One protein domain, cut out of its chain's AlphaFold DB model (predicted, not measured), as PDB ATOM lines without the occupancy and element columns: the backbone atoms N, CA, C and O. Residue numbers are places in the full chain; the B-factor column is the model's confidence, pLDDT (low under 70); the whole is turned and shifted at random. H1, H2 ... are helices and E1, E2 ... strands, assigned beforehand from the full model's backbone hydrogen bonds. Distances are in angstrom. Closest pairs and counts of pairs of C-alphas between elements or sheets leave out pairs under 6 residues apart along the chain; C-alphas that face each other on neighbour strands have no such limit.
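What this domain is: This is residues 51 to 133 of the 133 residues of the protein "DnaB-like helicase C terminal domain protein" of uncultured bacterium (UniProt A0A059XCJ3). A small, strongly twisted and curled sheet of four strands, E1 to E4, forms a head, and from it a long tail sticks out, residues 109 to 133, ending in the helix H4. The short helix H1 packs on the sheet between E1 and E2 in the chain, H2 only grazes the sheet, and the tail, which holds H3 and H4, makes the length. The printed part has 83 residues, with four named strands and four named helices in the order E1 H1 E2 E3 E4 H2 H3 H4; the sheet runs E1 E2 E3 E4, antiparallel throughout, and the class is mixed, helices and strands. The whole is extended, with a radius of gyration of the C-alphas of 19.9 A and spans of 65 by 33 by 18 A.

Where its parts are: E2, residues 65 to 73, is the longest strand at 23.0 A. E1, residues 51 to 55, measures 13.1 A and begins at C-alpha 51, (40.476, -33.621, -44.742). E3, residues 83 to 89, measures 20.0 A, and E4, residues 94 to 97, 10.3 A. H1 is residues 58 to 62, 6.3 A; H2 residues 100 to 103, 5.4 A; H3 residues 111 to 114, 5.6 A. H4, residues 119 to 130, measures 18.4 A and ends at C-alpha 130, (52.751, -71.092, -9.536).

How they stand to each other: E2, E3 and E4 form a meander, each strand the antiparallel neighbour of the one before, and E2 and E3, like E3 and E4, are a hairpin. E1 and E2 stand at 158 degrees between directions, with N 53 and O 69 at 2.8 A. E2 and E3 stand at 140 degrees, with N 66 and O 86 at 2.8 A. E3 and E4 stand at 133 degrees, with N 89 and O 94 at 2.8 A. H1 is on the sheet at a height of 7.5 A, over none of the strands, but only just: 2 of its 5 C-alphas fall on E2. Its closest C-alphas to E2 are those of Leu 60 and Ile 66, 6.2 A apart. H2 only grazes the sheet with residues 100 to 103; the closest C-alphas of E3 and H2 are those of Ile 85 and Gln 103, 6.5 A apart. H3 and H4 are not on the sheet and are apart from each other. In H1 the O i to N i+4 pair is within hydrogen-bond range, in H4 5 of 8 are, and H2 and H3 are too short for such a pair.

The domain as a whole: The C-alphas farthest apart, those of Asp 91 and Phe 133, are 66.7 A apart. The printed part has no cut and no long link. Residues 109 to 133 stand free; without them the body spans 35 by 22 by 19 A. Mean pLDDT of the printed part is 78.1, and residues 105 to 133 are under 70.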
ATOM      1  N   MET A  51      41.035 -34.768 -45.448       95.00
ATOM      2  CA  MET A  51      40.476 -33.621 -44.742       95.00
ATOM      3  C   MET A  51      40.821 -33.718 -43.260       95.00
ATOM      4  O   MET A  51      40.646 -34.768 -42.638       95.00
ATOM      5  N   PHE A  52      41.280 -32.611 -42.694       95.19
ATOM      6  CA  PHE A  52      41.553 -32.468 -41.273       95.19
ATOM      7  C   PHE A  52      41.010 -31.130 -40.777       95.19
ATOM      8  O   PHE A  52      40.912 -30.171 -41.542       95.19
ATOM      9  N   ALA A  53      40.645 -31.087 -39.503       95.62
ATOM     10  CA  ALA A  53      40.273 -29.874 -38.801       95.62
ATOM     11  C   ALA A  53      41.443 -29.399 -37.940       95.62
ATOM     12  O   ALA A  53      42.160 -30.214 -37.356       95.62
ATOM     13  N   LEU A  54      41.597 -28.081 -37.859       94.94
ATOM     14  CA  LEU A  54      42.435 -27.411 -36.873       94.94
ATOM     15  C   LEU A  54      41.506 -26.869 -35.792       94.94
ATOM     16  O   LEU A  54      40.581 -26.120 -36.104       94.94
ATOM     17  N   ILE A  55      41.724 -27.288 -34.552       93.75
ATOM     18  CA  ILE A  55      40.870 -26.972 -33.409       93.75
ATOM     19  C   ILE A  55      41.742 -26.290 -32.360       93.75
ATOM     20  O   ILE A  55      42.814 -26.787 -32.016       93.75
ATOM     21  N   SER A  56      41.285 -25.141 -31.873       90.94
ATOM     22  CA  SER A  56      41.943 -24.372 -30.821       90.94
ATOM     23  C   SER A  56      40.852 -23.789 -29.935       90.94
ATOM     24  O   SER A  56      40.114 -22.909 -30.372       90.94
ATOM     25  N   ASP A  57      40.716 -24.318 -28.724       90.31
ATOM     26  CA  ASP A  57      39.873 -23.739 -27.679       90.31
ATOM     27  C   ASP A  57      40.698 -22.808 -26.775       90.31
ATOM     28  O   ASP A  57      41.901 -22.635 -26.972       90.31
ATOM     29  N   GLU A  58      40.055 -22.197 -25.780       89.69
ATOM     30  CA  GLU A  58      40.713 -21.245 -24.881       89.69
ATOM     31  C   GLU A  58      41.911 -21.841 -24.121       89.69
ATOM     32  O   GLU A  58      42.853 -21.113 -23.803       89.69
ATOM     33  N   ASP A  59      41.899 -23.137 -23.801       88.94
ATOM     34  CA  ASP A  59      42.969 -23.768 -23.026       88.94
ATOM     35  C   ASP A  59      44.155 -24.151 -23.915       88.94
ATOM     36  O   ASP A  59      45.307 -23.935 -23.525       88.94
ATOM     37  N   LEU A  60      43.888 -24.618 -25.136       90.31
ATOM     38  CA  LEU A  60      44.903 -24.814 -26.173       90.31
ATOM     39  C   LEU A  60      45.543 -23.484 -26.591       90.31
ATOM     40  O   LEU A  60      46.762 -23.401 -26.753       90.31
ATOM     41  N   GLU A  61      44.754 -22.410 -26.692       90.88
ATOM     42  CA  GLU A  61      45.274 -21.078 -27.005       90.88
ATOM     43  C   GLU A  61      46.244 -20.570 -25.937       90.88
ATOM     44  O   GLU A  61      47.322 -20.087 -26.288       90.88
ATOM     45  N   LYS A  62      45.913 -20.730 -24.645       92.06
ATOM     46  CA  LYS A  62      46.804 -20.369 -23.524       92.06
ATOM     47  C   LYS A  62      48.127 -21.134 -23.561       92.06
ATOM     48  O   LYS A  62      49.143 -20.620 -23.099       92.06
ATOM     49  N   GLN A  63      48.106 -22.350 -24.098       91.50
ATOM     50  CA  GLN A  63      49.273 -23.221 -24.214       91.50
ATOM     51  C   GLN A  63      50.013 -23.071 -25.545       91.50
ATOM     52  O   GLN A  63      51.014 -23.752 -25.752       91.50
ATOM     53  N   ASN A  64      49.568 -22.175 -26.435       93.81
ATOM     54  CA  ASN A  64      50.112 -22.041 -27.786       93.81
ATOM     55  C   ASN A  64      50.090 -23.373 -28.555       93.81
ATOM     56  O   ASN A  64      51.070 -23.761 -29.188       93.81
ATOM     57  N   GLN A  65      48.965 -24.078 -28.494       93.69
ATOM     58  CA  GLN A  65      48.767 -25.387 -29.106       93.69
ATOM     59  C   GLN A  65      47.540 -25.398 -30.015       93.69
ATOM     60  O   GLN A  65      46.623 -24.593 -29.873       93.69
ATOM     61  N   ILE A  66      47.539 -26.321 -30.974       94.06
ATOM     62  CA  ILE A  66      46.432 -26.587 -31.891       94.06
ATOM     63  C   ILE A  66      46.269 -28.100 -31.986       94.06
ATOM     64  O   ILE A  66      47.238 -28.826 -32.211       94.06
ATOM     65  N   VAL A  67      45.035 -28.579 -31.875       94.25
ATOM     66  CA  VAL A  67      44.699 -29.971 -32.175       94.25
ATOM     67  C   VAL A  67      44.437 -30.105 -33.668       94.25
ATOM     68  O   VAL A  67      43.586 -29.422 -34.238       94.25
ATOM     69  N   VAL A  68      45.135 -31.040 -34.302       94.31
ATOM     70  CA  VAL A  68      44.851 -31.497 -35.658       94.31
ATOM     71  C   VAL A  68      44.032 -32.776 -35.561       94.31
ATOM     72  O   VAL A  68      44.504 -33.794 -35.055       94.31
ATOM     73  N   LYS A  69      42.794 -32.743 -36.057       94.19
ATOM     74  CA  LYS A  69      41.902 -33.908 -36.108       94.19
ATOM     75  C   LYS A  69      41.717 -34.358 -37.548       94.19
ATOM     76  O   LYS A  69      41.186 -33.613 -38.368       94.19
ATOM     77  N   GLN A  70      42.087 -35.595 -37.858       94.38
ATOM     78  CA  GLN A  70      41.773 -36.201 -39.148       94.38
ATOM     79  C   GLN A  70      40.266 -36.478 -39.238       94.38
ATOM     80  O   GLN A  70      39.709 -37.231 -38.436       94.38
ATOM     81  N   LEU A  71      39.604 -35.874 -40.227       93.81
ATOM     82  CA  LEU A  71      38.183 -36.091 -40.512       93.81
ATOM     83  C   LEU A  71      37.989 -37.145 -41.602       93.81
ATOM     84  O   LEU A  71      37.038 -37.924 -41.565       93.81
ATOM     85  N   LYS A  72      38.899 -37.177 -42.581       93.31
ATOM     86  CA  LYS A  72      38.875 -38.121 -43.695       93.31
ATOM     87  C   LYS A  72      40.275 -38.375 -44.229       93.31
ATOM     88  O   LYS A  72      41.055 -37.444 -44.407       93.31
ATOM     89  N   ASN A  73      40.543 -39.628 -44.572       94.19
ATOM     90  CA  ASN A  73      41.708 -40.031 -45.340       94.19
ATOM     91  C   ASN A  73      41.328 -41.237 -46.209       94.19
ATOM     92  O   ASN A  73      40.874 -42.251 -45.688       94.19
ATOM     93  N   ARG A  74      41.439 -41.116 -47.536       91.06
ATOM     94  CA  ARG A  74      41.106 -42.211 -48.464       91.06
ATOM     95  C   ARG A  74      42.192 -43.274 -48.578       91.06
ATOM     96  O   ARG A  74      41.895 -44.371 -49.039       91.06
ATOM     97  N   TYR A  75      43.425 -42.943 -48.211       90.25
ATOM     98  CA  TYR A  75      44.597 -43.766 -48.508       90.25
ATOM     99  C   TYR A  75      45.201 -44.433 -47.269       90.25
ATOM    100  O   TYR A  75      46.038 -45.320 -47.410       90.25
ATOM    101  N   THR A  76      44.776 -44.047 -46.061       89.56
ATOM    102  CA  THR A  76      45.239 -44.649 -44.804       89.56
ATOM    103  C   THR A  76      44.108 -44.815 -43.794       89.56
ATOM    104  O   THR A  76      43.077 -44.150 -43.879       89.56
ATOM    105  N   ASP A  77      44.327 -45.678 -42.799       87.44
ATOM    106  CA  ASP A  77      43.412 -45.839 -41.669       87.44
ATOM    107  C   ASP A  77      43.331 -44.547 -40.839       87.44
ATOM    108  O   ASP A  77      44.339 -44.069 -40.314       87.44
ATOM    109  N   ILE A  78      42.120 -44.003 -40.718       86.12
ATOM    110  CA  ILE A  78      41.815 -42.780 -39.963       86.12
ATOM    111  C   ILE A  78      41.997 -42.997 -38.453       86.12
ATOM    112  O   ILE A  78      42.240 -42.038 -37.723       86.12
ATOM    113  N   ALA A  79      41.894 -44.238 -37.963       84.81
ATOM    114  CA  ALA A  79      42.114 -44.541 -36.551       84.81
ATOM    115  C   ALA A  79      43.570 -44.284 -36.132       84.81
ATOM    116  O   ALA A  79      43.838 -43.944 -34.979       84.81
ATOM    117  N   LYS A  80      44.518 -44.388 -37.071       82.31
ATOM    118  CA  LYS A  80      45.930 -44.117 -36.810       82.31
ATOM    119  C   LYS A  80      46.185 -42.607 -36.771       82.31
ATOM    120  O   LYS A  80      45.984 -41.914 -37.766       82.31
ATOM    121  N   TYR A  81      46.673 -42.110 -35.630       82.12
ATOM    122  CA  TYR A  81      46.915 -40.677 -35.383       82.12
ATOM    123  C   TYR A  81      45.682 -39.810 -35.658       82.12
ATOM    124  O   TYR A  81      45.771 -38.738 -36.260       82.12
ATOM    125  N   ARG A  82      44.505 -40.296 -35.246       88.94
ATOM    126  CA  ARG A  82      43.222 -39.628 -35.497       88.94
ATOM    127  C   ARG A  82      43.211 -38.174 -35.022       88.94
ATOM    128  O   ARG A  82      42.595 -37.325 -35.666       88.94
ATOM    129  N   ARG A  83      43.878 -37.904 -33.901       90.88
ATOM    130  CA  ARG A  83      44.090 -36.579 -33.315       90.88
ATOM    131  C   ARG A  83      45.537 -36.478 -32.853       90.88
ATOM    132  O   ARG A  83      46.078 -37.464 -32.362       90.88
ATOM    133  N   PHE A  84      46.140 -35.311 -33.011       91.62
ATOM    134  CA  PHE A  84      47.458 -34.994 -32.462       91.62
ATOM    135  C   PHE A  84      47.573 -33.487 -32.227       91.62
ATOM    136  O   PHE A  84      46.844 -32.710 -32.844       91.62
ATOM    137  N   ILE A  85      48.470 -33.077 -31.331       93.69
ATOM    138  CA  ILE A  85      48.704 -31.664 -31.007       93.69
ATOM    139  C   ILE A  85      49.964 -31.169 -31.702       93.69
ATOM    140  O   ILE A  85      50.960 -31.882 -31.802       93.69
ATOM    141  N   VAL A  86      49.900 -29.927 -32.167       94.94
ATOM    142  CA  VAL A  86      51.021 -29.178 -32.728       94.94
ATOM    143  C   VAL A  86      51.135 -27.862 -31.966       94.94
ATOM    144  O   VAL A  86      50.126 -27.206 -31.703       94.94
ATOM    145  N   GLY A  87      52.352 -27.476 -31.596       95.44
ATOM    146  CA  GLY A  87      52.622 -26.176 -30.994       95.44
ATOM    147  C   GLY A  87      52.691 -25.073 -32.049       95.44
ATOM    148  O   GLY A  87      53.094 -25.316 -33.187       95.44
ATOM    149  N   ILE A  88      52.312 -23.850 -31.683       95.69
ATOM    150  CA  ILE A  88      52.391 -22.671 -32.548       95.69
ATOM    151  C   ILE A  88      53.103 -21.510 -31.850       95.69
ATOM    152  O   ILE A  88      52.620 -20.934 -30.885       95.69
ATOM    153  N   ASP A  89      54.249 -21.103 -32.383       95.31
ATOM    154  CA  ASP A  89      54.872 -19.827 -32.047       95.31
ATOM    155  C   ASP A  89      54.134 -18.724 -32.815       95.31
ATOM    156  O   ASP A  89      54.296 -18.591 -34.032       95.31
ATOM    157  N   ARG A  90      53.284 -17.966 -32.115       91.81
ATOM    158  CA  ARG A  90      52.434 -16.917 -32.704       91.81
ATOM    159  C   ARG A  90      53.208 -15.658 -33.090       91.81
ATOM    160  O   ARG A  90      52.774 -14.958 -34.000       91.81
ATOM    161  N   ASP A  91      54.353 -15.401 -32.465       95.50
ATOM    162  CA  ASP A  91      55.172 -14.226 -32.778       95.50
ATOM    163  C   ASP A  91      55.869 -14.395 -34.136       95.50
ATOM    164  O   ASP A  91      56.053 -13.430 -34.881       95.50
ATOM    165  N   HIS A  92      56.205 -15.639 -34.492       95.50
ATOM    166  CA  HIS A  92      56.876 -15.973 -35.751       95.50
ATOM    167  C   HIS A  92      56.008 -16.766 -36.737       95.50
ATOM    168  O   HIS A  92      56.469 -17.064 -37.840       95.50
ATOM    169  N   MET A  93      54.775 -17.110 -36.354       94.12
ATOM    170  CA  MET A  93      53.845 -17.973 -37.095       94.12
ATOM    171  C   MET A  93      54.482 -19.304 -37.520       94.12
ATOM    172  O   MET A  93      54.417 -19.703 -38.686       94.12
ATOM    173  N   ARG A  94      55.130 -19.990 -36.570       95.88
ATOM    174  CA  ARG A  94      55.827 -21.264 -36.808       95.88
ATOM    175  C   ARG A  94      55.181 -22.399 -36.039       95.88
ATOM    176  O   ARG A  94      54.926 -22.274 -34.848       95.88
ATOM    177  N   LEU A  95      54.973 -23.516 -36.725       95.12
ATOM    178  CA  LEU A  95      54.558 -24.761 -36.091       95.12
ATOM    179  C   LEU A  95      55.784 -25.501 -35.548       95.12
ATOM    180  O   LEU A  95      56.842 -25.490 -36.184       95.12
ATOM    181  N   PHE A  96      55.632 -26.138 -34.393       94.81
ATOM    182  CA  PHE A  96      56.651 -26.979 -33.771       94.81
ATOM    183  C   PHE A  96      56.019 -28.227 -33.146       94.81
ATOM    184  O   PHE A  96      54.817 -28.258 -32.870       94.81
ATOM    185  N   ASP A  97      56.831 -29.258 -32.933       92.81
ATOM    186  CA  ASP A  97      56.373 -30.495 -32.306       92.81
ATOM    187  C   ASP A  97      56.018 -30.231 -30.840       92.81
ATOM    188  O   ASP A  97      56.840 -29.731 -30.070       92.81
ATOM    189  N   ALA A  98      54.778 -30.535 -30.462       88.62
ATOM    190  CA  ALA A  98      54.351 -30.416 -29.077       88.62
ATOM    191  C   ALA A  98      55.033 -31.478 -28.203       88.62
ATOM    192  O   ALA A  98      55.379 -32.559 -28.681       88.62
ATOM    193  N   GLU A  99      55.207 -31.171 -26.918       84.00
ATOM    194  CA  GLU A  99      55.757 -32.123 -25.952       84.00
ATOM    195  C   GLU A  99      54.864 -33.368 -25.823       84.00
ATOM    196  O   GLU A  99      53.640 -33.279 -25.932       84.00
ATOM    197  N   ASP A 100      55.468 -34.524 -25.534       78.25
ATOM    198  CA  ASP A 100      54.739 -35.791 -25.357       78.25
ATOM    199  C   ASP A 100      53.654 -35.693 -24.271       78.25
ATOM    200  O   ASP A 100      52.582 -36.282 -24.407       78.25
ATOM    201  N   SER A 101      53.904 -34.887 -23.233       80.25
ATOM    202  CA  SER A 101      52.963 -34.583 -22.147       80.25
ATOM    203  C   SER A 101      51.651 -33.984 -22.657       80.25
ATOM    204  O   SER A 101      50.584 -34.320 -22.152       80.25
ATOM    205  N   ALA A 102      51.706 -33.154 -23.702       76.50
ATOM    206  CA  ALA A 102      50.521 -32.551 -24.299       76.50
ATOM    207  C   ALA A 102      49.632 -33.599 -24.987       76.50
ATOM    208  O   ALA A 102      48.429 -33.401 -25.111       76.50
ATOM    209  N   GLN A 103      50.194 -34.733 -25.423       76.06
ATOM    210  CA  GLN A 103      49.432 -35.789 -26.095       76.06
ATOM    211  C   GLN A 103      48.743 -36.770 -25.135       76.06
ATOM    212  O   GLN A 103      47.894 -37.543 -25.584       76.06
ATOM    213  N   GLU A 104      49.069 -36.756 -23.837       70.31
ATOM    214  CA  GLU A 104      48.536 -37.722 -22.861       70.31
ATOM    215  C   GLU A 104      47.004 -37.664 -22.734       70.31
ATOM    216  O   GLU A 104      46.362 -38.708 -22.562       70.31
ATOM    217  N   ASP A 105      46.431 -36.469 -22.894       66.25
ATOM    218  CA  ASP A 105      44.987 -36.214 -22.830       66.25
ATOM    219  C   ASP A 105      44.245 -36.601 -24.121       66.25
ATOM    220  O   ASP A 105      43.025 -36.753 -24.119       66.25
ATOM    221  N   LEU A 106      44.966 -36.802 -25.230       66.69
ATOM    222  CA  LEU A 106      44.391 -37.219 -26.514       66.69
ATOM    223  C   LEU A 106      44.418 -38.731 -26.744       66.69
ATOM    224  O   LEU A 106      43.792 -39.218 -27.692       66.69
ATOM    225  N   MET A 107      45.164 -39.485 -25.937       58.47
ATOM    226  CA  MET A 107      45.226 -40.934 -26.080       58.47
ATOM    227  C   MET A 107      43.938 -41.576 -25.553       58.47
ATOM    228  O   MET A 107      43.801 -41.804 -24.350       58.47
ATOM    229  N   ASP A 108      43.049 -41.944 -26.484       50.88
ATOM    230  CA  ASP A 108      41.894 -42.847 -26.315       50.88
ATOM    231  C   ASP A 108      42.348 -44.283 -25.931       50.88
ATOM    232  O   ASP A 108      41.992 -45.281 -26.561       50.88
ATOM    233  N   GLY A 109      43.195 -44.425 -24.912       50.59
ATOM    234  CA  GLY A 109      43.347 -45.692 -24.209       50.59
ATOM    235  C   GLY A 109      42.087 -45.938 -23.375       50.59
ATOM    236  O   GLY A 109      41.520 -44.975 -22.857       50.59
ATOM    237  N   PRO A 110      41.618 -47.190 -23.212       41.09
ATOM    238  CA  PRO A 110      40.509 -47.466 -22.310       41.09
ATOM    239  C   PRO A 110      40.855 -46.913 -20.925       41.09
ATOM    240  O   PRO A 110      41.801 -47.362 -20.284       41.09
ATOM    241  N   GLU A 111      40.080 -45.934 -20.465       50.56
ATOM    242  CA  GLU A 111      40.268 -45.228 -19.190       50.56
ATOM    243  C   GLU A 111      40.318 -46.195 -17.986       50.56
ATOM    244  O   GLU A 111      40.943 -45.923 -16.961       50.56
ATOM    245  N   PHE A 112      39.762 -47.400 -18.165       46.25
ATOM    246  CA  PHE A 112      39.869 -48.538 -17.254       46.25
ATOM    247  C   PHE A 112      41.307 -49.001 -16.963       46.25
ATOM    248  O   PHE A 112      41.560 -49.457 -15.846       46.25
ATOM    249  N   ASP A 113      42.248 -48.860 -17.899       48.16
ATOM    250  CA  ASP A 113      43.646 -49.300 -17.732       48.16
ATOM    251  C   ASP A 113      44.466 -48.341 -16.843       48.16
ATOM    252  O   ASP A 113      45.486 -48.712 -16.260       48.16
ATOM    253  N   LYS A 114      43.982 -47.102 -16.662       50.47
ATOM    254  CA  LYS A 114      44.603 -46.092 -15.788       50.47
ATOM    255  C   LYS A 114      44.125 -46.181 -14.328       50.47
ATOM    256  O   LYS A 114      44.701 -45.529 -13.458       50.47
ATOM    257  N   THR A 115      43.116 -47.006 -14.017       51.31
ATOM    258  CA  THR A 115      42.596 -47.154 -12.644       51.31
ATOM    259  C   THR A 115      43.316 -48.256 -11.858       51.31
ATOM    260  O   THR A 115      43.587 -49.352 -12.350       51.31
ATOM    261  N   THR A 116      43.592 -48.006 -10.575       54.88
ATOM    262  CA  THR A 116      44.249 -48.953  -9.647       54.88
ATOM    263  C   THR A 116      43.474 -50.263  -9.452       54.88
ATOM    264  O   THR A 116      44.035 -51.233  -8.942       54.88
ATOM    265  N   PHE A 117      42.209 -50.315  -9.880       53.09
ATOM    266  CA  PHE A 117      41.349 -51.495  -9.814       53.09
ATOM    267  C   PHE A 117      41.846 -52.655 -10.693       53.09
ATOM    268  O   PHE A 117      41.687 -53.807 -10.299       53.09
ATOM    269  N   GLY A 118      42.514 -52.387 -11.823       50.47
ATOM    270  CA  GLY A 118      43.047 -53.437 -12.709       50.47
ATOM    271  C   GLY A 118      44.379 -54.053 -12.257       50.47
ATOM    272  O   GLY A 118      44.731 -55.159 -12.667       50.47
ATOM    273  N   LYS A 119      45.137 -53.370 -11.385       51.16
ATOM    274  CA  LYS A 119      46.461 -53.841 -10.928       51.16
ATOM    275  C   LYS A 119      46.391 -54.848  -9.779       51.16
ATOM    276  O   LYS A 119      47.325 -55.628  -9.623       51.16
ATOM    277  N   ALA A 120      45.314 -54.852  -8.993       53.06
ATOM    278  CA  ALA A 120      45.199 -55.699  -7.803       53.06
ATOM    279  C   ALA A 120      44.862 -57.172  -8.112       53.06
ATOM    280  O   ALA A 120      45.182 -58.049  -7.311       53.06
ATOM    281  N   ASP A 121      44.244 -57.455  -9.262       53.38
ATOM    282  CA  ASP A 121      43.750 -58.805  -9.576       53.38
ATOM    283  C   ASP A 121      44.792 -59.670 -10.317       53.38
ATOM    284  O   ASP A 121      44.828 -60.895 -10.199       53.38
ATOM    285  N   ASN A 122      45.726 -59.034 -11.032       54.34
ATOM    286  CA  ASN A 122      46.703 -59.739 -11.869       54.34
ATOM    287  C   ASN A 122      47.915 -60.279 -11.078       54.34
ATOM    288  O   ASN A 122      48.548 -61.254 -11.486       54.34
ATOM    289  N   THR A 123      48.238 -59.682  -9.926       56.78
ATOM    290  CA  THR A 123      49.271 -60.191  -9.006       56.78
ATOM    291  C   THR A 123      48.801 -61.466  -8.308       56.78
ATOM    292  O   THR A 123      49.504 -62.473  -8.336       56.78
ATOM    293  N   ASN A 124      47.565 -61.477  -7.797       56.66
ATOM    294  CA  ASN A 124      47.011 -62.626  -7.074       56.66
ATOM    295  C   ASN A 124      46.794 -63.861  -7.962       56.66
ATOM    296  O   ASN A 124      46.884 -64.992  -7.480       56.66
ATOM    297  N   MET A 125      46.515 -63.675  -9.257       55.97
ATOM    298  CA  MET A 125      46.317 -64.800 -10.170       55.97
ATOM    299  C   MET A 125      47.643 -65.468 -10.562       55.97
ATOM    300  O   MET A 125      47.714 -66.694 -10.608       55.97
ATOM    301  N   LYS A 126      48.723 -64.702 -10.772       60.25
ATOM    302  CA  LYS A 126      50.043 -65.268 -11.107       60.25
ATOM    303  C   LYS A 126      50.654 -66.080  -9.967       60.25
ATOM    304  O   LYS A 126      51.292 -67.097 -10.239       60.25
ATOM    305  N   ASP A 127      50.412 -65.675  -8.725       60.91
ATOM    306  CA  ASP A 127      50.911 -66.400  -7.555       60.91
ATOM    307  C   ASP A 127      50.148 -67.722  -7.345       60.91
ATOM    308  O   ASP A 127      50.765 -68.755  -7.102       60.91
ATOM    309  N   ARG A 128      48.831 -67.757  -7.599       58.38
ATOM    310  CA  ARG A 128      48.020 -68.991  -7.500       58.38
ATOM    311  C   ARG A 128      48.312 -70.046  -8.571       58.38
ATOM    312  O   ARG A 128      48.092 -71.228  -8.324       58.38
ATOM    313  N   PHE A 129      48.778 -69.646  -9.753       59.88
ATOM    314  CA  PHE A 129      49.141 -70.584 -10.826       59.88
ATOM    315  C   PHE A 129      50.555 -71.165 -10.678       59.88
ATOM    316  O   PHE A 129      50.849 -72.185 -11.297       59.88
ATOM    317  N   ARG A 130      51.419 -70.555  -9.856       62.38
ATOM    318  CA  ARG A 130      52.751 -71.092  -9.536       62.38
ATOM    319  C   ARG A 130      52.713 -72.237  -8.531       62.38
ATOM    320  O   ARG A 130      53.554 -73.115  -8.615       62.38
ATOM    321  N   ASP A 131      51.717 -72.259  -7.652       62.75
ATOM    322  CA  ASP A 131      51.561 -73.311  -6.640       62.75
ATOM    323  C   ASP A 131      50.879 -74.586  -7.181       62.75
ATOM    324  O   ASP A 131      50.672 -75.544  -6.436       62.75
ATOM    325  N   LEU A 132      50.506 -74.608  -8.469       56.50
ATOM    326  CA  LEU A 132      49.836 -75.743  -9.118       56.50
ATOM    327  C   LEU A 132      50.753 -76.617  -9.996       56.50
ATOM    328  O   LEU A 132      50.256 -77.586 -10.573       56.50
ATOM    329  N   PHE A 133      52.054 -76.307 -10.086       50.31
ATOM    330  CA  PHE A 133      53.062 -77.116 -10.785       50.31
ATOM    331  C   PHE A 133      54.385 -77.180 -10.024       50.31
ATOM    332  O   PHE A 133      54.980 -76.107  -9.783       50.31
TER     333      PHE A 133